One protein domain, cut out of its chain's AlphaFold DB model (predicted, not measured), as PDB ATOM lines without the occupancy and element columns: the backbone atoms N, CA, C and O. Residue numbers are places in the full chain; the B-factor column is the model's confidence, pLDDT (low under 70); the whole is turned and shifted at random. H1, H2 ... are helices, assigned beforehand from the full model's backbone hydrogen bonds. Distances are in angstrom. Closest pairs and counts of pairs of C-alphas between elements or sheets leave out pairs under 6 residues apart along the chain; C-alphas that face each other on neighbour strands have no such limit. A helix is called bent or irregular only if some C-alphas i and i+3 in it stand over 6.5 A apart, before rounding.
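What this domain is: This is residues 6 to 119 of the 213 residues of an uncharacterized protein of Hyphomicrobiaceae bacterium (UniProt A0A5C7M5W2). One long helix, H2, is the spine of a loose helical body: H1 folds back along its first part, H3 folds back at a slant by its far end, and H4, after a sharp kink, runs back beside it towards H1. The printed part has 114 residues with four named helices, H1, H2, H3 and H4 in chain order, no named strand, and the class all helix. It is loose, with a radius of gyration of the C-alphas of 17.8 A, and only just elongated, spanning 58 by 29 by 21 A.

Where its parts are: H1, residues 6 to 17, begins with C-alpha 6 at (193.418, 217.420, 131.603) and is 15.8 A long. H2, residues 23 to 56, measures 48.6 A from first to last C-alpha, with C-alpha 56 at (168.729, 220.629, 110.090). H3, residues 65 to 77, is 18.3 A long. H4, residues 92 to 118, is 21.8 A from end to end, with C-alpha 118 at (194.810, 231.578, 147.885). H4 is irregular, with C-alphas 98 and 101 9.1 A apart, and has a kink of 130 degrees near residue 101.

How they stand to each other: H2 is the hub, touching the three other helices. H1, H2 and H4 form an up and down bundle, each helix running against the one before it. H1 and H2, a helical hairpin, touch at a shallow tilt of 20 degrees, opposite ways; their closest C-alphas, of Ala 12 and Ala 29, are 4.6 A apart, and H2 takes part with residues 25 to 36 alone. H2 and H4 touch at a shallow tilt of 9 degrees, opposite ways, on the rough line of H4; their closest C-alphas are those of Val 33 and Ala 109, 6.1 A apart. H1 and H4 only just touch, with 3 pairs of C-alphas within 8 A, the closest being Ala 16 and Ile 116 at 6.0 A. H2 and H3, also a helical hairpin, touch at a steep tilt of 42 degrees through residues 48 to 56 of H2 alone; the closest C-alphas, of Phe 56 and Arg 71, are 6.2 A apart. H3 is apart from H1 and H4. Every O i to N i+4 pair is within hydrogen-bond range in H2 and H3, against 7 of 8 in H1 and 16 of 23 in H4.

The domain as a whole: The two C-alphas farthest apart, of Leu 21 and Asn 64, are 58.2 A apart. The printed part has no cut. The link from H3 to H4, residues 78 to 91, is long. The mean pLDDT of the printed part is 91.3, and residues 58 to 60 are under 70.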
ATOM      1  N   GLU A   6     192.563 218.021 130.580       93.12
ATOM      2  CA  GLU A   6     193.418 217.420 131.603       93.12
ATOM      3  C   GLU A   6     194.879 217.868 131.457       93.12
ATOM      4  O   GLU A   6     195.542 218.112 132.463       93.12
ATOM      5  N   ASP A   7     195.369 218.077 130.228       93.88
ATOM      6  CA  ASP A   7     196.724 218.593 129.986       93.88
ATOM      7  C   ASP A   7     196.936 219.998 130.568       93.88
ATOM      8  O   ASP A   7     198.023 220.330 131.051       93.88
ATOM      9  N   TYR A   8     195.930 220.868 130.449       94.75
ATOM     10  CA  TYR A   8     196.003 222.237 130.957       94.75
ATOM     11  C   TYR A   8     195.718 222.294 132.455       94.75
ATOM     12  O   TYR A   8     196.427 222.994 133.181       94.75
ATOM     13  N   LEU A   9     194.723 221.536 132.921       90.56
ATOM     14  CA  LEU A   9     194.379 221.480 134.334       90.56
ATOM     15  C   LEU A   9     195.522 220.871 135.156       90.56
ATOM     16  O   LEU A   9     195.917 221.456 136.160       90.56
ATOM     17  N   GLY A  10     196.129 219.779 134.678       87.00
ATOM     18  CA  GLY A  10     197.283 219.138 135.314       87.00
ATOM     19  C   GLY A  10     198.463 220.094 135.487       87.00
ATOM     20  O   GLY A  10     198.988 220.228 136.583       87.00
ATOM     21  N   LYS A  11     198.801 220.881 134.457       92.00
ATOM     22  CA  LYS A  11     199.860 221.905 134.565       92.00
ATOM     23  C   LYS A  11     199.566 222.973 135.607       92.00
ATOM     24  O   LYS A  11     200.480 223.435 136.286       92.00
ATOM     25  N   ALA A  12     198.310 223.402 135.701       90.81
ATOM     26  CA  ALA A  12     197.903 224.378 136.699       90.81
ATOM     27  C   ALA A  12     197.956 223.787 138.119       90.81
ATOM     28  O   ALA A  12     198.365 224.495 139.038       90.81
ATOM     29  N   ILE A  13     197.596 222.508 138.284       87.44
ATOM     30  CA  ILE A  13     197.707 221.757 139.543       87.44
ATOM     31  C   ILE A  13     199.175 221.609 139.953       87.44
ATOM     32  O   ILE A  13     199.524 221.977 141.070       87.44
ATOM     33  N   ASP A  14     200.036 221.141 139.049       87.00
ATOM     34  CA  ASP A  14     201.468 220.968 139.309       87.00
ATOM     35  C   ASP A  14     202.101 222.297 139.736       87.00
ATOM     36  O   ASP A  14     202.745 222.383 140.778       87.00
ATOM     37  N   ALA A  15     201.813 223.378 139.004       88.69
ATOM     38  CA  ALA A  15     202.307 224.709 139.343       88.69
ATOM     39  C   ALA A  15     201.775 225.232 140.690       88.69
ATOM     40  O   ALA A  15     202.468 225.996 141.362       88.69
ATOM     41  N   ALA A  16     200.549 224.869 141.076       87.06
ATOM     42  CA  ALA A  16     199.994 225.225 142.379       87.06
ATOM     43  C   ALA A  16     200.662 224.434 143.515       87.06
ATOM     44  O   ALA A  16     200.961 225.016 144.556       87.06
ATOM     45  N   ASN A  17     200.930 223.142 143.297       85.56
ATOM     46  CA  ASN A  17     201.593 222.253 144.253       85.56
ATOM     47  C   ASN A  17     203.064 222.628 144.474       85.56
ATOM     48  O   ASN A  17     203.535 222.604 145.609       85.56
ATOM     49  N   ASP A  18     203.766 223.026 143.411       87.56
ATOM     50  CA  ASP A  18     205.146 223.525 143.481       87.56
ATOM     51  C   ASP A  18     205.245 224.869 144.229       87.56
ATOM     52  O   ASP A  18     206.318 225.263 144.696       87.56
ATOM     53  N   GLY A  19     204.120 225.580 144.352       87.12
ATOM     54  CA  GLY A  19     204.042 226.917 144.916       87.12
ATOM     55  C   GLY A  19     204.528 228.006 143.955       87.12
ATOM     56  O   GLY A  19     205.191 227.778 142.940       87.12
ATOM     57  N   PHE A  20     204.191 229.259 144.272       91.31
ATOM     58  CA  PHE A  20     204.509 230.392 143.404       91.31
ATOM     59  C   PHE A  20     205.666 231.228 143.949       91.31
ATOM     60  O   PHE A  20     205.573 231.835 145.008       91.31
ATOM     61  N   LEU A  21     206.729 231.363 143.152       87.88
ATOM     62  CA  LEU A  21     207.852 232.268 143.446       87.88
ATOM     63  C   LEU A  21     207.621 233.704 142.945       87.88
ATOM     64  O   LEU A  21     208.423 234.600 143.191       87.88
ATOM     65  N   SER A  22     206.567 233.934 142.157       89.81
ATOM     66  CA  SER A  22     206.229 235.259 141.628       89.81
ATOM     67  C   SER A  22     204.771 235.349 141.187       89.81
ATOM     68  O   SER A  22     204.158 234.353 140.802       89.81
ATOM     69  N   GLU A  23     204.257 236.578 141.106       92.19
ATOM     70  CA  GLU A  23     202.933 236.859 140.532       92.19
ATOM     71  C   GLU A  23     202.817 236.378 139.078       92.19
ATOM     72  O   GLU A  23     201.763 235.927 138.635       92.19
ATOM     73  N   ALA A  24     203.911 236.450 138.317       92.38
ATOM     74  CA  ALA A  24     203.936 236.000 136.932       92.38
ATOM     75  C   ALA A  24     203.754 234.479 136.812       92.38
ATOM     76  O   ALA A  24     203.105 234.023 135.871       92.38
ATOM     77  N   ALA A  25     204.308 233.700 137.749       91.69
ATOM     78  CA  ALA A  25     204.096 232.254 137.803       91.69
ATOM     79  C   ALA A  25     202.630 231.929 138.131       91.69
ATOM     80  O   ALA A  25     201.998 231.175 137.394       91.69
ATOM     81  N   ARG A  26     202.051 232.606 139.133       94.19
ATOM     82  CA  ARG A  26     200.628 232.466 139.483       94.19
ATOM     83  C   ARG A  26     199.702 232.808 138.312       94.19
ATOM     84  O   ARG A  26     198.785 232.057 137.995       94.19
ATOM     85  N   LYS A  27     199.968 233.914 137.607       95.75
ATOM     86  CA  LYS A  27     199.205 234.312 136.410       95.75
ATOM     87  C   LYS A  27     199.302 233.293 135.276       95.75
ATOM     88  O   LYS A  27     198.322 233.117 134.561       95.75
ATOM     89  N   ARG A  28     200.450 232.627 135.104       95.56
ATOM     90  CA  ARG A  28     200.605 231.551 134.112       95.56
ATOM     91  C   ARG A  28     199.738 230.341 134.459       95.56
ATOM     92  O   ARG A  28     199.006 229.899 133.583       95.56
ATOM     93  N   ALA A  29     199.734 229.906 135.719       94.88
ATOM     94  CA  ALA A  29     198.858 228.826 136.177       94.88
ATOM     95  C   ALA A  29     197.369 229.176 135.984       94.88
ATOM     96  O   ALA A  29     196.613 228.394 135.415       94.88
ATOM     97  N   LEU A  30     196.952 230.399 136.339       96.56
ATOM     98  CA  LEU A  30     195.588 230.880 136.071       96.56
ATOM     99  C   LEU A  30     195.249 230.918 134.570       96.56
ATOM    100  O   LEU A  30     194.106 230.668 134.191       96.56
ATOM    101  N   ALA A  31     196.220 231.235 133.709       96.94
ATOM    102  CA  ALA A  31     196.026 231.200 132.264       96.94
ATOM    103  C   ALA A  31     195.852 229.767 131.741       96.94
ATOM    104  O   ALA A  31     195.068 229.567 130.820       96.94
ATOM    105  N   ASP A  32     196.536 228.780 132.322       96.94
ATOM    106  CA  ASP A  32     196.308 227.369 131.996       96.94
ATOM    107  C   ASP A  32     194.906 226.909 132.421       96.94
ATOM    108  O   ASP A  32     194.227 226.272 131.622       96.94
ATOM    109  N   VAL A  33     194.393 227.347 133.579       96.56
ATOM    110  CA  VAL A  33     192.985 227.095 133.956       96.56
ATOM    111  C   VAL A  33     192.003 227.708 132.951       96.56
ATOM    112  O   VAL A  33     191.026 227.065 132.572       96.56
ATOM    113  N   ASN A  34     192.257 228.930 132.473       97.19
ATOM    114  CA  ASN A  34     191.415 229.538 131.437       97.19
ATOM    115  C   ASN A  34     191.479 228.757 130.112       97.19
ATOM    116  O   ASN A  34     190.458 228.589 129.463       97.19
ATOM    117  N   ARG A  35     192.645 228.224 129.726       97.06
ATOM    118  CA  ARG A  35     192.754 227.375 128.525       97.06
ATOM    119  C   ARG A  35     192.008 226.055 128.689       97.06
ATOM    120  O   ARG A  35     191.383 225.605 127.740       97.06
ATOM    121  N   ALA A  36     192.047 225.453 129.880       96.38
ATOM    122  CA  ALA A  36     191.234 224.279 130.189       96.38
ATOM    123  C   ALA A  36     189.736 224.602 130.027       96.38
ATOM    124  O   ALA A  36     188.999 223.845 129.401       96.38
ATOM    125  N   TRP A  37     189.300 225.770 130.510       97.31
ATOM    126  CA  TRP A  37     187.935 226.264 130.317       97.31
ATOM    127  C   TRP A  37     187.552 226.403 128.839       97.31
ATOM    128  O   TRP A  37     186.485 225.941 128.437       97.31
ATOM    129  N   ASP A  38     188.431 226.987 128.025       96.62
ATOM    130  CA  ASP A  38     188.208 227.145 126.585       96.62
ATOM    131  C   ASP A  38     188.036 225.791 125.881       96.62
ATOM    132  O   ASP A  38     187.185 225.666 125.003       96.62
ATOM    133  N   VAL A  39     188.784 224.759 126.294       96.44
ATOM    134  CA  VAL A  39     188.615 223.394 125.763       96.44
ATOM    135  C   VAL A  39     187.209 222.863 126.050       96.44
ATOM    136  O   VAL A  39     186.558 222.382 125.127       96.44
ATOM    137  N   LEU A  40     186.703 223.013 127.281       95.25
ATOM    138  CA  LEU A  40     185.334 222.590 127.623       95.25
ATOM    139  C   LEU A  40     184.280 223.355 126.818       95.25
ATOM    140  O   LEU A  40     183.323 222.759 126.328       95.25
ATOM    141  N   LYS A  41     184.443 224.676 126.671       95.56
ATOM    142  CA  LYS A  41     183.524 225.492 125.867       95.56
ATOM    143  C   LYS A  41     183.492 225.020 124.418       95.56
ATOM    144  O   LYS A  41     182.405 224.859 123.869       95.56
ATOM    145  N   ASN A  42     184.662 224.793 123.824       95.50
ATOM    146  CA  ASN A  42     184.771 224.347 122.441       95.50
ATOM    147  C   ASN A  42     184.118 222.976 122.249       95.50
ATOM    148  O   ASN A  42     183.381 222.804 121.289       95.50
ATOM    149  N   GLU A  43     184.301 222.042 123.186       95.38
ATOM    150  CA  GLU A  43     183.649 220.726 123.138       95.38
ATOM    151  C   GLU A  43     182.115 220.847 123.143       95.38
ATOM    152  O   GLU A  43     181.429 220.207 122.344       95.38
ATOM    153  N   ILE A  44     181.559 221.732 123.980       95.81
ATOM    154  CA  ILE A  44     180.112 221.992 124.005       95.81
ATOM    155  C   ILE A  44     179.652 222.665 122.704       95.81
ATOM    156  O   ILE A  44     178.628 222.279 122.141       95.81
ATOM    157  N   HIS A  45     180.393 223.661 122.213       96.00
ATOM    158  CA  HIS A  45     180.087 224.352 120.957       96.00
ATOM    159  C   HIS A  45     180.091 223.395 119.766       96.00
ATOM    160  O   HIS A  45     179.145 223.405 118.981       96.00
ATOM    161  N   GLU A  46     181.104 222.541 119.658       95.38
ATOM    162  CA  GLU A  46     181.215 221.524 118.613       95.38
ATOM    163  C   GLU A  46     180.068 220.513 118.694       95.38
ATOM    164  O   GLU A  46     179.460 220.212 117.667       95.38
ATOM    165  N   ARG A  47     179.700 220.057 119.902       95.06
ATOM    166  CA  ARG A  47     178.544 219.169 120.106       95.06
ATOM    167  C   ARG A  47     177.243 219.815 119.627       95.06
ATOM    168  O   ARG A  47     176.526 219.211 118.832       95.06
ATOM    169  N   ILE A  48     176.969 221.054 120.043       95.25
ATOM    170  CA  ILE A  48     175.760 221.790 119.632       95.25
ATOM    171  C   ILE A  48     175.718 221.961 118.109       95.25
ATOM    172  O   ILE A  48     174.671 221.758 117.495       95.25
ATOM    173  N   LEU A  49     176.836 222.336 117.483       93.75
ATOM    174  CA  LEU A  49     176.893 222.525 116.033       93.75
ATOM    175  C   LEU A  49     176.719 221.202 115.281       93.75
ATOM    176  O   LEU A  49     175.951 221.159 114.326       93.75
ATOM    177  N   SER A  50     177.356 220.124 115.741       92.75
ATOM    178  CA  SER A  50     177.229 218.798 115.132       92.75
ATOM    179  C   SER A  50     175.797 218.261 115.211       92.75
ATOM    180  O   SER A  50     175.278 217.750 114.219       92.75
ATOM    181  N   GLU A  51     175.123 218.430 116.352       93.06
ATOM    182  CA  GLU A  51     173.712 218.068 116.507       93.06
ATOM    183  C   GLU A  51     172.795 218.935 115.633       93.06
ATOM    184  O   GLU A  51     171.863 218.420 115.010       93.06
ATOM    185  N   ALA A  52     173.064 220.243 115.549       92.12
ATOM    186  CA  ALA A  52     172.322 221.142 114.673       92.12
ATOM    187  C   ALA A  52     172.469 220.731 113.202       92.12
ATOM    188  O   ALA A  52     171.483 220.708 112.468       92.12
ATOM    189  N   ASP A  53     173.677 220.380 112.772       89.06
ATOM    190  CA  ASP A  53     173.933 219.953 111.400       89.06
ATOM    191  C   ASP A  53     173.242 218.619 111.108       89.06
ATOM    192  O   ASP A  53     172.530 218.519 110.115       89.06
ATOM    193  N   GLY A  54     173.311 217.643 112.018       87.69
ATOM    194  CA  GLY A  54     172.592 216.373 111.867       87.69
ATOM    195  C   GLY A  54     171.064 216.511 111.842       87.69
ATOM    196  O   GLY A  54     170.383 215.693 111.224       87.69
ATOM    197  N   LYS A  55     170.512 217.535 112.504       88.62
ATOM    198  CA  LYS A  55     169.063 217.763 112.604       88.62
ATOM    199  C   LYS A  55     168.491 218.610 111.471       88.62
ATOM    200  O   LYS A  55     167.357 218.372 111.062       88.62
ATOM    201  N   PHE A  56     169.230 219.622 111.025       86.50
ATOM    202  CA  PHE A  56     168.729 220.629 110.090       86.50
ATOM    203  C   PHE A  56     169.398 220.566 108.722       86.50
ATOM    204  O   PHE A  56     168.765 220.974 107.762       86.50
ATOM    205  N   VAL A  57     170.625 220.050 108.604       78.44
ATOM    206  CA  VAL A  57     171.359 219.965 107.332       78.44
ATOM    207  C   VAL A  57     171.527 218.491 106.938       78.44
ATOM    208  O   VAL A  57     172.595 217.906 107.149       78.44
ATOM    209  N   PRO A  58     170.493 217.846 106.360       65.81
ATOM    210  CA  PRO A  58     170.681 216.542 105.748       65.81
ATOM    211  C   PRO A  58     171.770 216.630 104.669       65.81
ATOM    212  O   PRO A  58     171.869 217.614 103.937       65.81
ATOM    213  N   ALA A  59     172.632 215.613 104.631       62.59
ATOM    214  CA  ALA A  59     173.923 215.616 103.947       62.59
ATOM    215  C   ALA A  59     173.916 216.259 102.541       62.59
ATOM    216  O   ALA A  59     173.580 215.614 101.551       62.59
ATOM    217  N   GLY A  60     174.397 217.506 102.458       61.88
ATOM    218  CA  GLY A  60     174.746 218.178 101.201       61.88
ATOM    219  C   GLY A  60     173.721 219.167 100.643       61.88
ATOM    220  O   GLY A  60     173.967 219.716  99.569       61.88
ATOM    221  N   GLU A  61     172.616 219.432 101.341       72.19
ATOM    222  CA  GLU A  61     171.605 220.397 100.892       72.19
ATOM    223  C   GLU A  61     171.831 221.805 101.468       72.19
ATOM    224  O   GLU A  61     172.281 221.989 102.602       72.19
ATOM    225  N   THR A  62     171.527 222.831 100.669       77.94
ATOM    226  CA  THR A  62     171.515 224.226 101.124       77.94
ATOM    227  C   THR A  62     170.185 224.547 101.789       77.94
ATOM    228  O   THR A  62     169.150 224.488 101.129       77.94
ATOM    229  N   LEU A  63     170.237 224.944 103.061       81.56
ATOM    230  CA  LEU A  63     169.071 225.398 103.817       81.56
ATOM    231  C   LEU A  63     168.424 226.634 103.183       81.56
ATOM    232  O   LEU A  63     169.123 227.572 102.782       81.56
ATOM    233  N   ASN A  64     167.094 226.667 103.183       87.75
ATOM    234  CA  ASN A  64     166.333 227.884 102.927       87.75
ATOM    235  C   ASN A  64     166.343 228.825 104.156       87.75
ATOM    236  O   ASN A  64     166.842 228.483 105.231       87.75
ATOM    237  N   ASP A  65     165.800 230.036 104.004       89.19
ATOM    238  CA  ASP A  65     165.827 231.060 105.059       89.19
ATOM    239  C   ASP A  65     165.068 230.649 106.337       89.19
ATOM    240  O   ASP A  65     165.510 230.958 107.450       89.19
ATOM    241  N   GLU A  66     163.948 229.931 106.202       89.81
ATOM    242  CA  GLU A  66     163.146 229.462 107.340       89.81
ATOM    243  C   GLU A  66     163.881 228.368 108.124       89.81
ATOM    244  O   GLU A  66     163.930 228.401 109.357       89.81
ATOM    245  N   GLU A  67     164.531 227.444 107.422       88.56
ATOM    246  CA  GLU A  67     165.355 226.385 108.010       88.56
ATOM    247  C   GLU A  67     166.593 226.959 108.705       88.56
ATOM    248  O   GLU A  67     166.939 226.544 109.815       88.56
ATOM    249  N   TRP A  68     167.224 227.979 108.115       89.56
ATOM    250  CA  TRP A  68     168.316 228.716 108.749       89.56
ATOM    251  C   TRP A  68     167.883 229.405 110.043       89.56
ATOM    252  O   TRP A  68     168.618 229.380 111.039       89.56
ATOM    253  N   ALA A  69     166.702 230.027 110.046       92.06
ATOM    254  CA  ALA A  69     166.140 230.649 111.238       92.06
ATOM    255  C   ALA A  69     165.820 229.600 112.315       92.06
ATOM    256  O   ALA A  69     166.180 229.790 113.481       92.06
ATOM    257  N   ALA A  70     165.228 228.466 111.931       91.94
ATOM    258  CA  ALA A  70     164.937 227.355 112.834       91.94
ATOM    259  C   ALA A  70     166.215 226.764 113.454       91.94
ATOM    260  O   ALA A  70     166.285 226.618 114.678       91.94
ATOM    261  N   ARG A  71     167.258 226.520 112.643       92.81
ATOM    262  CA  ARG A  71     168.576 226.051 113.105       92.81
ATOM    263  C   ARG A  71     169.180 227.022 114.117       92.81
ATOM    264  O   ARG A  71     169.609 226.611 115.193       92.81
ATOM    265  N   ARG A  72     169.184 228.322 113.804       92.75
ATOM    266  CA  ARG A  72     169.730 229.368 114.686       92.75
ATOM    267  C   ARG A  72     168.986 229.444 116.017       92.75
ATOM    268  O   ARG A  72     169.625 229.491 117.064       92.75
ATOM    269  N   ASN A  73     167.655 229.431 115.982       94.81
ATOM    270  CA  ASN A  73     166.831 229.467 117.189       94.81
ATOM    271  C   ASN A  73     167.069 228.233 118.064       94.81
ATOM    272  O   ASN A  73     167.154 228.357 119.285       94.81
ATOM    273  N   TRP A  74     167.236 227.062 117.447       95.38
ATOM    274  CA  TRP A  74     167.563 225.840 118.171       95.38
ATOM    275  C   TRP A  74     168.949 225.911 118.831       95.38
ATOM    276  O   TRP A  74     169.046 225.630 120.022       95.38
ATOM    277  N   ILE A  75     169.988 226.360 118.111       95.31
ATOM    278  CA  ILE A  75     171.351 226.549 118.654       95.31
ATOM    279  C   ILE A  75     171.340 227.508 119.849       95.31
ATOM    280  O   ILE A  75     171.941 227.224 120.885       95.31
ATOM    281  N   ASN A  76     170.627 228.629 119.726       94.00
ATOM    282  CA  ASN A  76     170.501 229.599 120.809       94.00
ATOM    283  C   ASN A  76     169.800 228.984 122.028       94.00
ATOM    284  O   ASN A  76     170.246 229.190 123.149       94.00
ATOM    285  N   ALA A  77     168.752 228.180 121.820       93.44
ATOM    286  CA  ALA A  77     168.053 227.493 122.904       93.44
ATOM    287  C   ALA A  77     168.920 226.444 123.628       93.44
ATOM    288  O   ALA A  77     168.650 226.142 124.787       93.44
ATOM    289  N   GLN A  78     169.965 225.912 122.980       94.06
ATOM    290  CA  GLN A  78     170.965 225.051 123.630       94.06
ATOM    291  C   GLN A  78     172.011 225.838 124.445       94.06
ATOM    292  O   GLN A  78     172.892 225.232 125.050       94.06
ATOM    293  N   GLY A  79     171.939 227.173 124.472       92.56
ATOM    294  CA  GLY A  79     172.833 228.022 125.259       92.56
ATOM    295  C   GLY A  79     174.192 228.294 124.615       92.56
ATOM    296  O   GLY A  79     175.120 228.689 125.314       92.56
ATOM    297  N   TYR A  80     174.335 228.125 123.293       93.94
ATOM    298  CA  TYR A  80     175.608 228.339 122.581       93.94
ATOM    299  C   TYR A  80     176.258 229.698 122.905       93.94
ATOM    300  O   TYR A  80     177.465 229.777 123.141       93.94
ATOM    301  N   TRP A  81     175.452 230.764 122.964       92.38
ATOM    302  CA  TRP A  81     175.907 232.123 123.292       92.38
ATOM    303  C   TRP A  81     175.815 232.469 124.782       92.38
ATOM    304  O   TRP A  81     176.331 233.504 125.192       92.38
ATOM    305  N   ASP A  82     175.183 231.613 125.586       93.19
ATOM    306  CA  ASP A  82     174.979 231.823 127.024       93.19
ATOM    307  C   ASP A  82     176.072 231.162 127.879       93.19
ATOM    308  O   ASP A  82     176.114 231.338 129.100       93.19
ATOM    309  N   LEU A  83     176.989 230.412 127.258       94.31
ATOM    310  CA  LEU A  83     178.152 229.852 127.937       94.31
ATOM    311  C   LEU A  83     179.118 230.970 128.374       94.31
ATOM    312  O   LEU A  83     179.567 231.763 127.544       94.31
ATOM    313  N   PRO A  84     179.516 231.020 129.655       95.38
ATOM    314  CA  PRO A  84     180.391 232.066 130.170       95.38
ATOM    315  C   PRO A  84     181.816 231.940 129.611       95.38
ATOM    316  O   PRO A  84     182.367 230.845 129.496       95.38
ATOM    317  N   ASP A  85     182.448 233.079 129.324       93.25
ATOM    318  CA  ASP A  85     183.796 233.128 128.741       93.25
ATOM    319  C   ASP A  85     184.920 232.709 129.681       93.25
ATOM    320  O   ASP A  85     185.981 232.305 129.220       93.25
ATOM    321  N   TYR A  86     184.698 232.779 130.993       94.44
ATOM    322  CA  TYR A  86     185.726 232.471 131.975       94.44
ATOM    323  C   TYR A  86     185.145 231.707 133.168       94.44
ATOM    324  O   TYR A  86     183.985 231.923 133.524       94.44
ATOM    325  N   PRO A  87     185.968 230.932 133.902       93.88
ATOM    326  CA  PRO A  87     185.499 230.203 135.082       93.88
ATOM    327  C   PRO A  87     184.834 231.111 136.127       93.88
ATOM    328  O   PRO A  87     183.813 230.779 136.713       93.88
ATOM    329  N   HIS A  88     185.376 232.314 136.336       92.00
ATOM    330  CA  HIS A  88     184.887 233.242 137.363       92.00
ATOM    331  C   HIS A  88     183.564 233.944 137.021       92.00
ATOM    332  O   HIS A  88     183.003 234.620 137.881       92.00
ATOM    333  N   THR A  89     183.083 233.839 135.780       94.38
ATOM    334  CA  THR A  89     181.773 234.368 135.376       94.38
ATOM    335  C   THR A  89     180.691 233.287 135.381       94.38
ATOM    336  O   THR A  89     179.519 233.593 135.147       94.38
ATOM    337  N   TYR A  90     181.053 232.040 135.698       95.06
ATOM    338  CA  TYR A  90     180.115 230.940 135.851       95.06
ATOM    339  C   TYR A  90     179.127 231.186 137.002       95.06
ATOM    340  O   TYR A  90     179.487 231.651 138.082       95.06
ATOM    341  N   ARG A  91     177.855 230.849 136.766       94.25
ATOM    342  CA  ARG A  91     176.767 230.914 137.740       94.25
ATOM    343  C   ARG A  91     175.992 229.609 137.646       94.25
ATOM    344  O   ARG A  91     175.387 229.350 136.606       94.25
ATOM    345  N   ALA A  92     176.002 228.812 138.713       91.00
ATOM    346  CA  ALA A  92     175.410 227.471 138.711       91.00
ATOM    347  C   ALA A  92     173.938 227.484 138.264       91.00
ATOM    348  O   ALA A  92     173.556 226.726 137.380       91.00
ATOM    349  N   GLU A  93     173.149 228.426 138.784       92.62
ATOM    350  CA  GLU A  93     171.722 228.588 138.463       92.62
ATOM    351  C   GLU A  93     171.439 228.850 136.977       92.62
ATOM    352  O   GLU A  93     170.348 228.552 136.500       92.62
ATOM    353  N   LYS A  94     172.400 229.431 136.245       91.31
ATOM    354  CA  LYS A  94     172.224 229.832 134.844       91.31
ATOM    355  C   LYS A  94     172.908 228.902 133.859       91.31
ATOM    356  O   LYS A  94     172.394 228.704 132.769       91.31
ATOM    357  N   HIS A  95     174.086 228.386 134.209       94.19
ATOM    358  CA  HIS A  95     174.963 227.735 133.238       94.19
ATOM    359  C   HIS A  95     175.101 226.229 133.457       94.19
ATOM    360  O   HIS A  95     175.471 225.538 132.515       94.19
ATOM    361  N   ALA A  96     174.796 225.694 134.648       93.38
ATOM    362  CA  ALA A  96     175.038 224.277 134.947       93.38
ATOM    363  C   ALA A  96     174.349 223.333 133.952       93.38
ATOM    364  O   ALA A  96     174.942 222.344 133.526       93.38
ATOM    365  N   ALA A  97     173.126 223.675 133.535       93.12
ATOM    366  CA  ALA A  97     172.361 222.894 132.570       93.12
ATOM    367  C   ALA A  97     173.048 222.800 131.194       93.12
ATOM    368  O   ALA A  97     173.030 221.734 130.589       93.12
ATOM    369  N   PHE A  98     173.697 223.872 130.725       92.75
ATOM    370  CA  PHE A  98     174.368 223.897 129.416       92.75
ATOM    371  C   PHE A  98     175.658 223.072 129.390       92.75
ATOM    372  O   PHE A  98     176.025 222.528 128.351       92.75
ATOM    373  N   PHE A  99     176.336 222.945 130.533       93.00
ATOM    374  CA  PHE A  99     177.517 222.088 130.651       93.00
ATOM    375  C   PHE A  99     177.161 220.599 130.729       93.00
ATOM    376  O   PHE A  99     177.975 219.770 130.333       93.00
ATOM    377  N   GLY A 100     175.968 220.248 131.220       91.81
ATOM    378  CA  GLY A 100     175.506 218.862 131.290       91.81
ATOM    379  C   GLY A 100     176.488 217.950 132.036       91.81
ATOM    380  O   GLY A 100     176.828 218.191 133.195       91.81
ATOM    381  N   ASP A 101     176.965 216.915 131.352       92.31
ATOM    382  CA  ASP A 101     177.950 215.946 131.839       92.31
ATOM    383  C   ASP A 101     179.339 216.551 132.109       92.31
ATOM    384  O   ASP A 101     180.053 216.101 133.007       92.31
ATOM    385  N   LEU A 102     179.697 217.637 131.417       94.31
ATOM    386  CA  LEU A 102     180.958 218.359 131.616       94.31
ATOM    387  C   LEU A 102     180.918 219.322 132.811       94.31
ATOM    388  O   LEU A 102     181.938 219.920 133.162       94.31
ATOM    389  N   ASN A 103     179.768 219.476 133.476       93.56
ATOM    390  CA  ASN A 103     179.619 220.433 134.572       93.56
ATOM    391  C   ASN A 103     180.558 220.129 135.750       93.56
ATOM    392  O   ASN A 103     181.069 221.050 136.378       93.56
ATOM    393  N   ALA A 104     180.843 218.850 136.017       90.56
ATOM    394  CA  ALA A 104     181.804 218.461 137.047       90.56
ATOM    395  C   ALA A 104     183.217 219.002 136.751       90.56
ATOM    396  O   ALA A 104     183.833 219.607 137.628       90.56
ATOM    397  N   LYS A 105     183.683 218.878 135.500       92.00
ATOM    398  CA  LYS A 105     184.974 219.430 135.051       92.00
ATOM    399  C   LYS A 105     184.995 220.960 135.129       92.00
ATOM    400  O   LYS A 105     185.998 221.559 135.511       92.00
ATOM    401  N   ALA A 106     183.873 221.604 134.810       93.44
ATOM    402  CA  ALA A 106     183.737 223.054 134.931       93.44
ATOM    403  C   ALA A 106     183.905 223.512 136.393       93.44
ATOM    404  O   ALA A 106     184.658 224.444 136.677       93.44
ATOM    405  N   LEU A 107     183.247 222.826 137.335       92.75
ATOM    406  CA  LEU A 107     183.375 223.107 138.768       92.75
ATOM    407  C   LEU A 107     184.799 222.872 139.278       92.75
ATOM    408  O   LEU A 107     185.294 223.680 140.061       92.75
ATOM    409  N   GLU A 108     185.474 221.827 138.803       90.06
ATOM    410  CA  GLU A 108     186.873 221.550 139.138       90.06
ATOM    411  C   GLU A 108     187.797 222.701 138.707       90.06
ATOM    412  O   GLU A 108     188.589 223.202 139.508       90.06
ATOM    413  N   ALA A 109     187.640 223.206 137.479       92.81
ATOM    414  CA  ALA A 109     188.401 224.357 136.995       92.81
ATOM    415  C   ALA A 109     188.144 225.626 137.832       92.81
ATOM    416  O   ALA A 109     189.074 226.385 138.113       92.81
ATOM    417  N   ILE A 110     186.898 225.859 138.262       94.00
ATOM    418  CA  ILE A 110     186.535 226.988 139.133       94.00
ATOM    419  C   ILE A 110     187.212 226.853 140.500       94.00
ATOM    420  O   ILE A 110     187.869 227.790 140.954       94.00
ATOM    421  N   GLN A 111     187.100 225.680 141.123       91.44
ATOM    422  CA  GLN A 111     187.689 225.397 142.431       91.44
ATOM    423  C   GLN A 111     189.210 225.540 142.404       91.44
ATOM    424  O   GLN A 111     189.777 226.214 143.264       91.44
ATOM    425  N   LEU A 112     189.874 224.983 141.386       91.31
ATOM    426  CA  LEU A 112     191.317 225.118 141.220       91.31
ATOM    427  C   LEU A 112     191.726 226.583 141.048       91.31
ATOM    428  O   LEU A 112     192.718 227.029 141.623       91.31
ATOM    429  N   ARG A 113     190.956 227.360 140.281       95.56
ATOM    430  CA  ARG A 113     191.231 228.785 140.096       95.56
ATOM    431  C   ARG A 113     191.200 229.548 141.418       95.56
ATOM    432  O   ARG A 113     192.047 230.416 141.643       95.56
ATOM    433  N   ASP A 114     190.209 229.266 142.252       91.81
ATOM    434  CA  ASP A 114     190.069 229.914 143.551       91.81
ATOM    435  C   ASP A 114     191.159 229.438 144.517       91.81
ATOM    436  O   ASP A 114     191.783 230.275 145.170       91.81
ATOM    437  N   ALA A 115     191.510 228.150 144.496       89.69
ATOM    438  CA  ALA A 115     192.646 227.612 145.242       89.69
ATOM    439  C   ALA A 115     193.966 228.308 144.857       89.69
ATOM    440  O   ALA A 115     194.652 228.839 145.729       89.69
ATOM    441  N   ILE A 116     194.285 228.427 143.562       91.38
ATOM    442  CA  ILE A 116     195.501 229.099 143.060       91.38
ATOM    443  C   ILE A 116     195.610 230.545 143.559       91.38
ATOM    444  O   ILE A 116     196.707 231.034 143.831       91.38
ATOM    445  N   LYS A 117     194.485 231.255 143.684       91.06
ATOM    446  CA  LYS A 117     194.478 232.627 144.206       91.06
ATOM    447  C   LYS A 117     194.828 232.709 145.687       91.06
ATOM    448  O   LYS A 117     195.350 233.740 146.102       91.06
ATOM    449  N   THR A 118     194.517 231.663 146.449       89.75
ATOM    450  CA  THR A 118     194.810 231.578 147.885       89.75
ATOM    451  C   THR A 118     196.226 231.102 148.191       89.75
ATOM    452  O   THR A 118     196.679 231.283 149.314       89.75
ATOM    453  N   VAL A 119     196.940 230.532 147.212       87.62
ATOM    454  CA  VAL A 119     198.342 230.133 147.390       87.62
ATOM    455  C   VAL A 119     199.214 231.378 147.559       87.62
ATOM    456  O   VAL A 119     199.258 232.252 146.682       87.62
TER     457      VAL A 119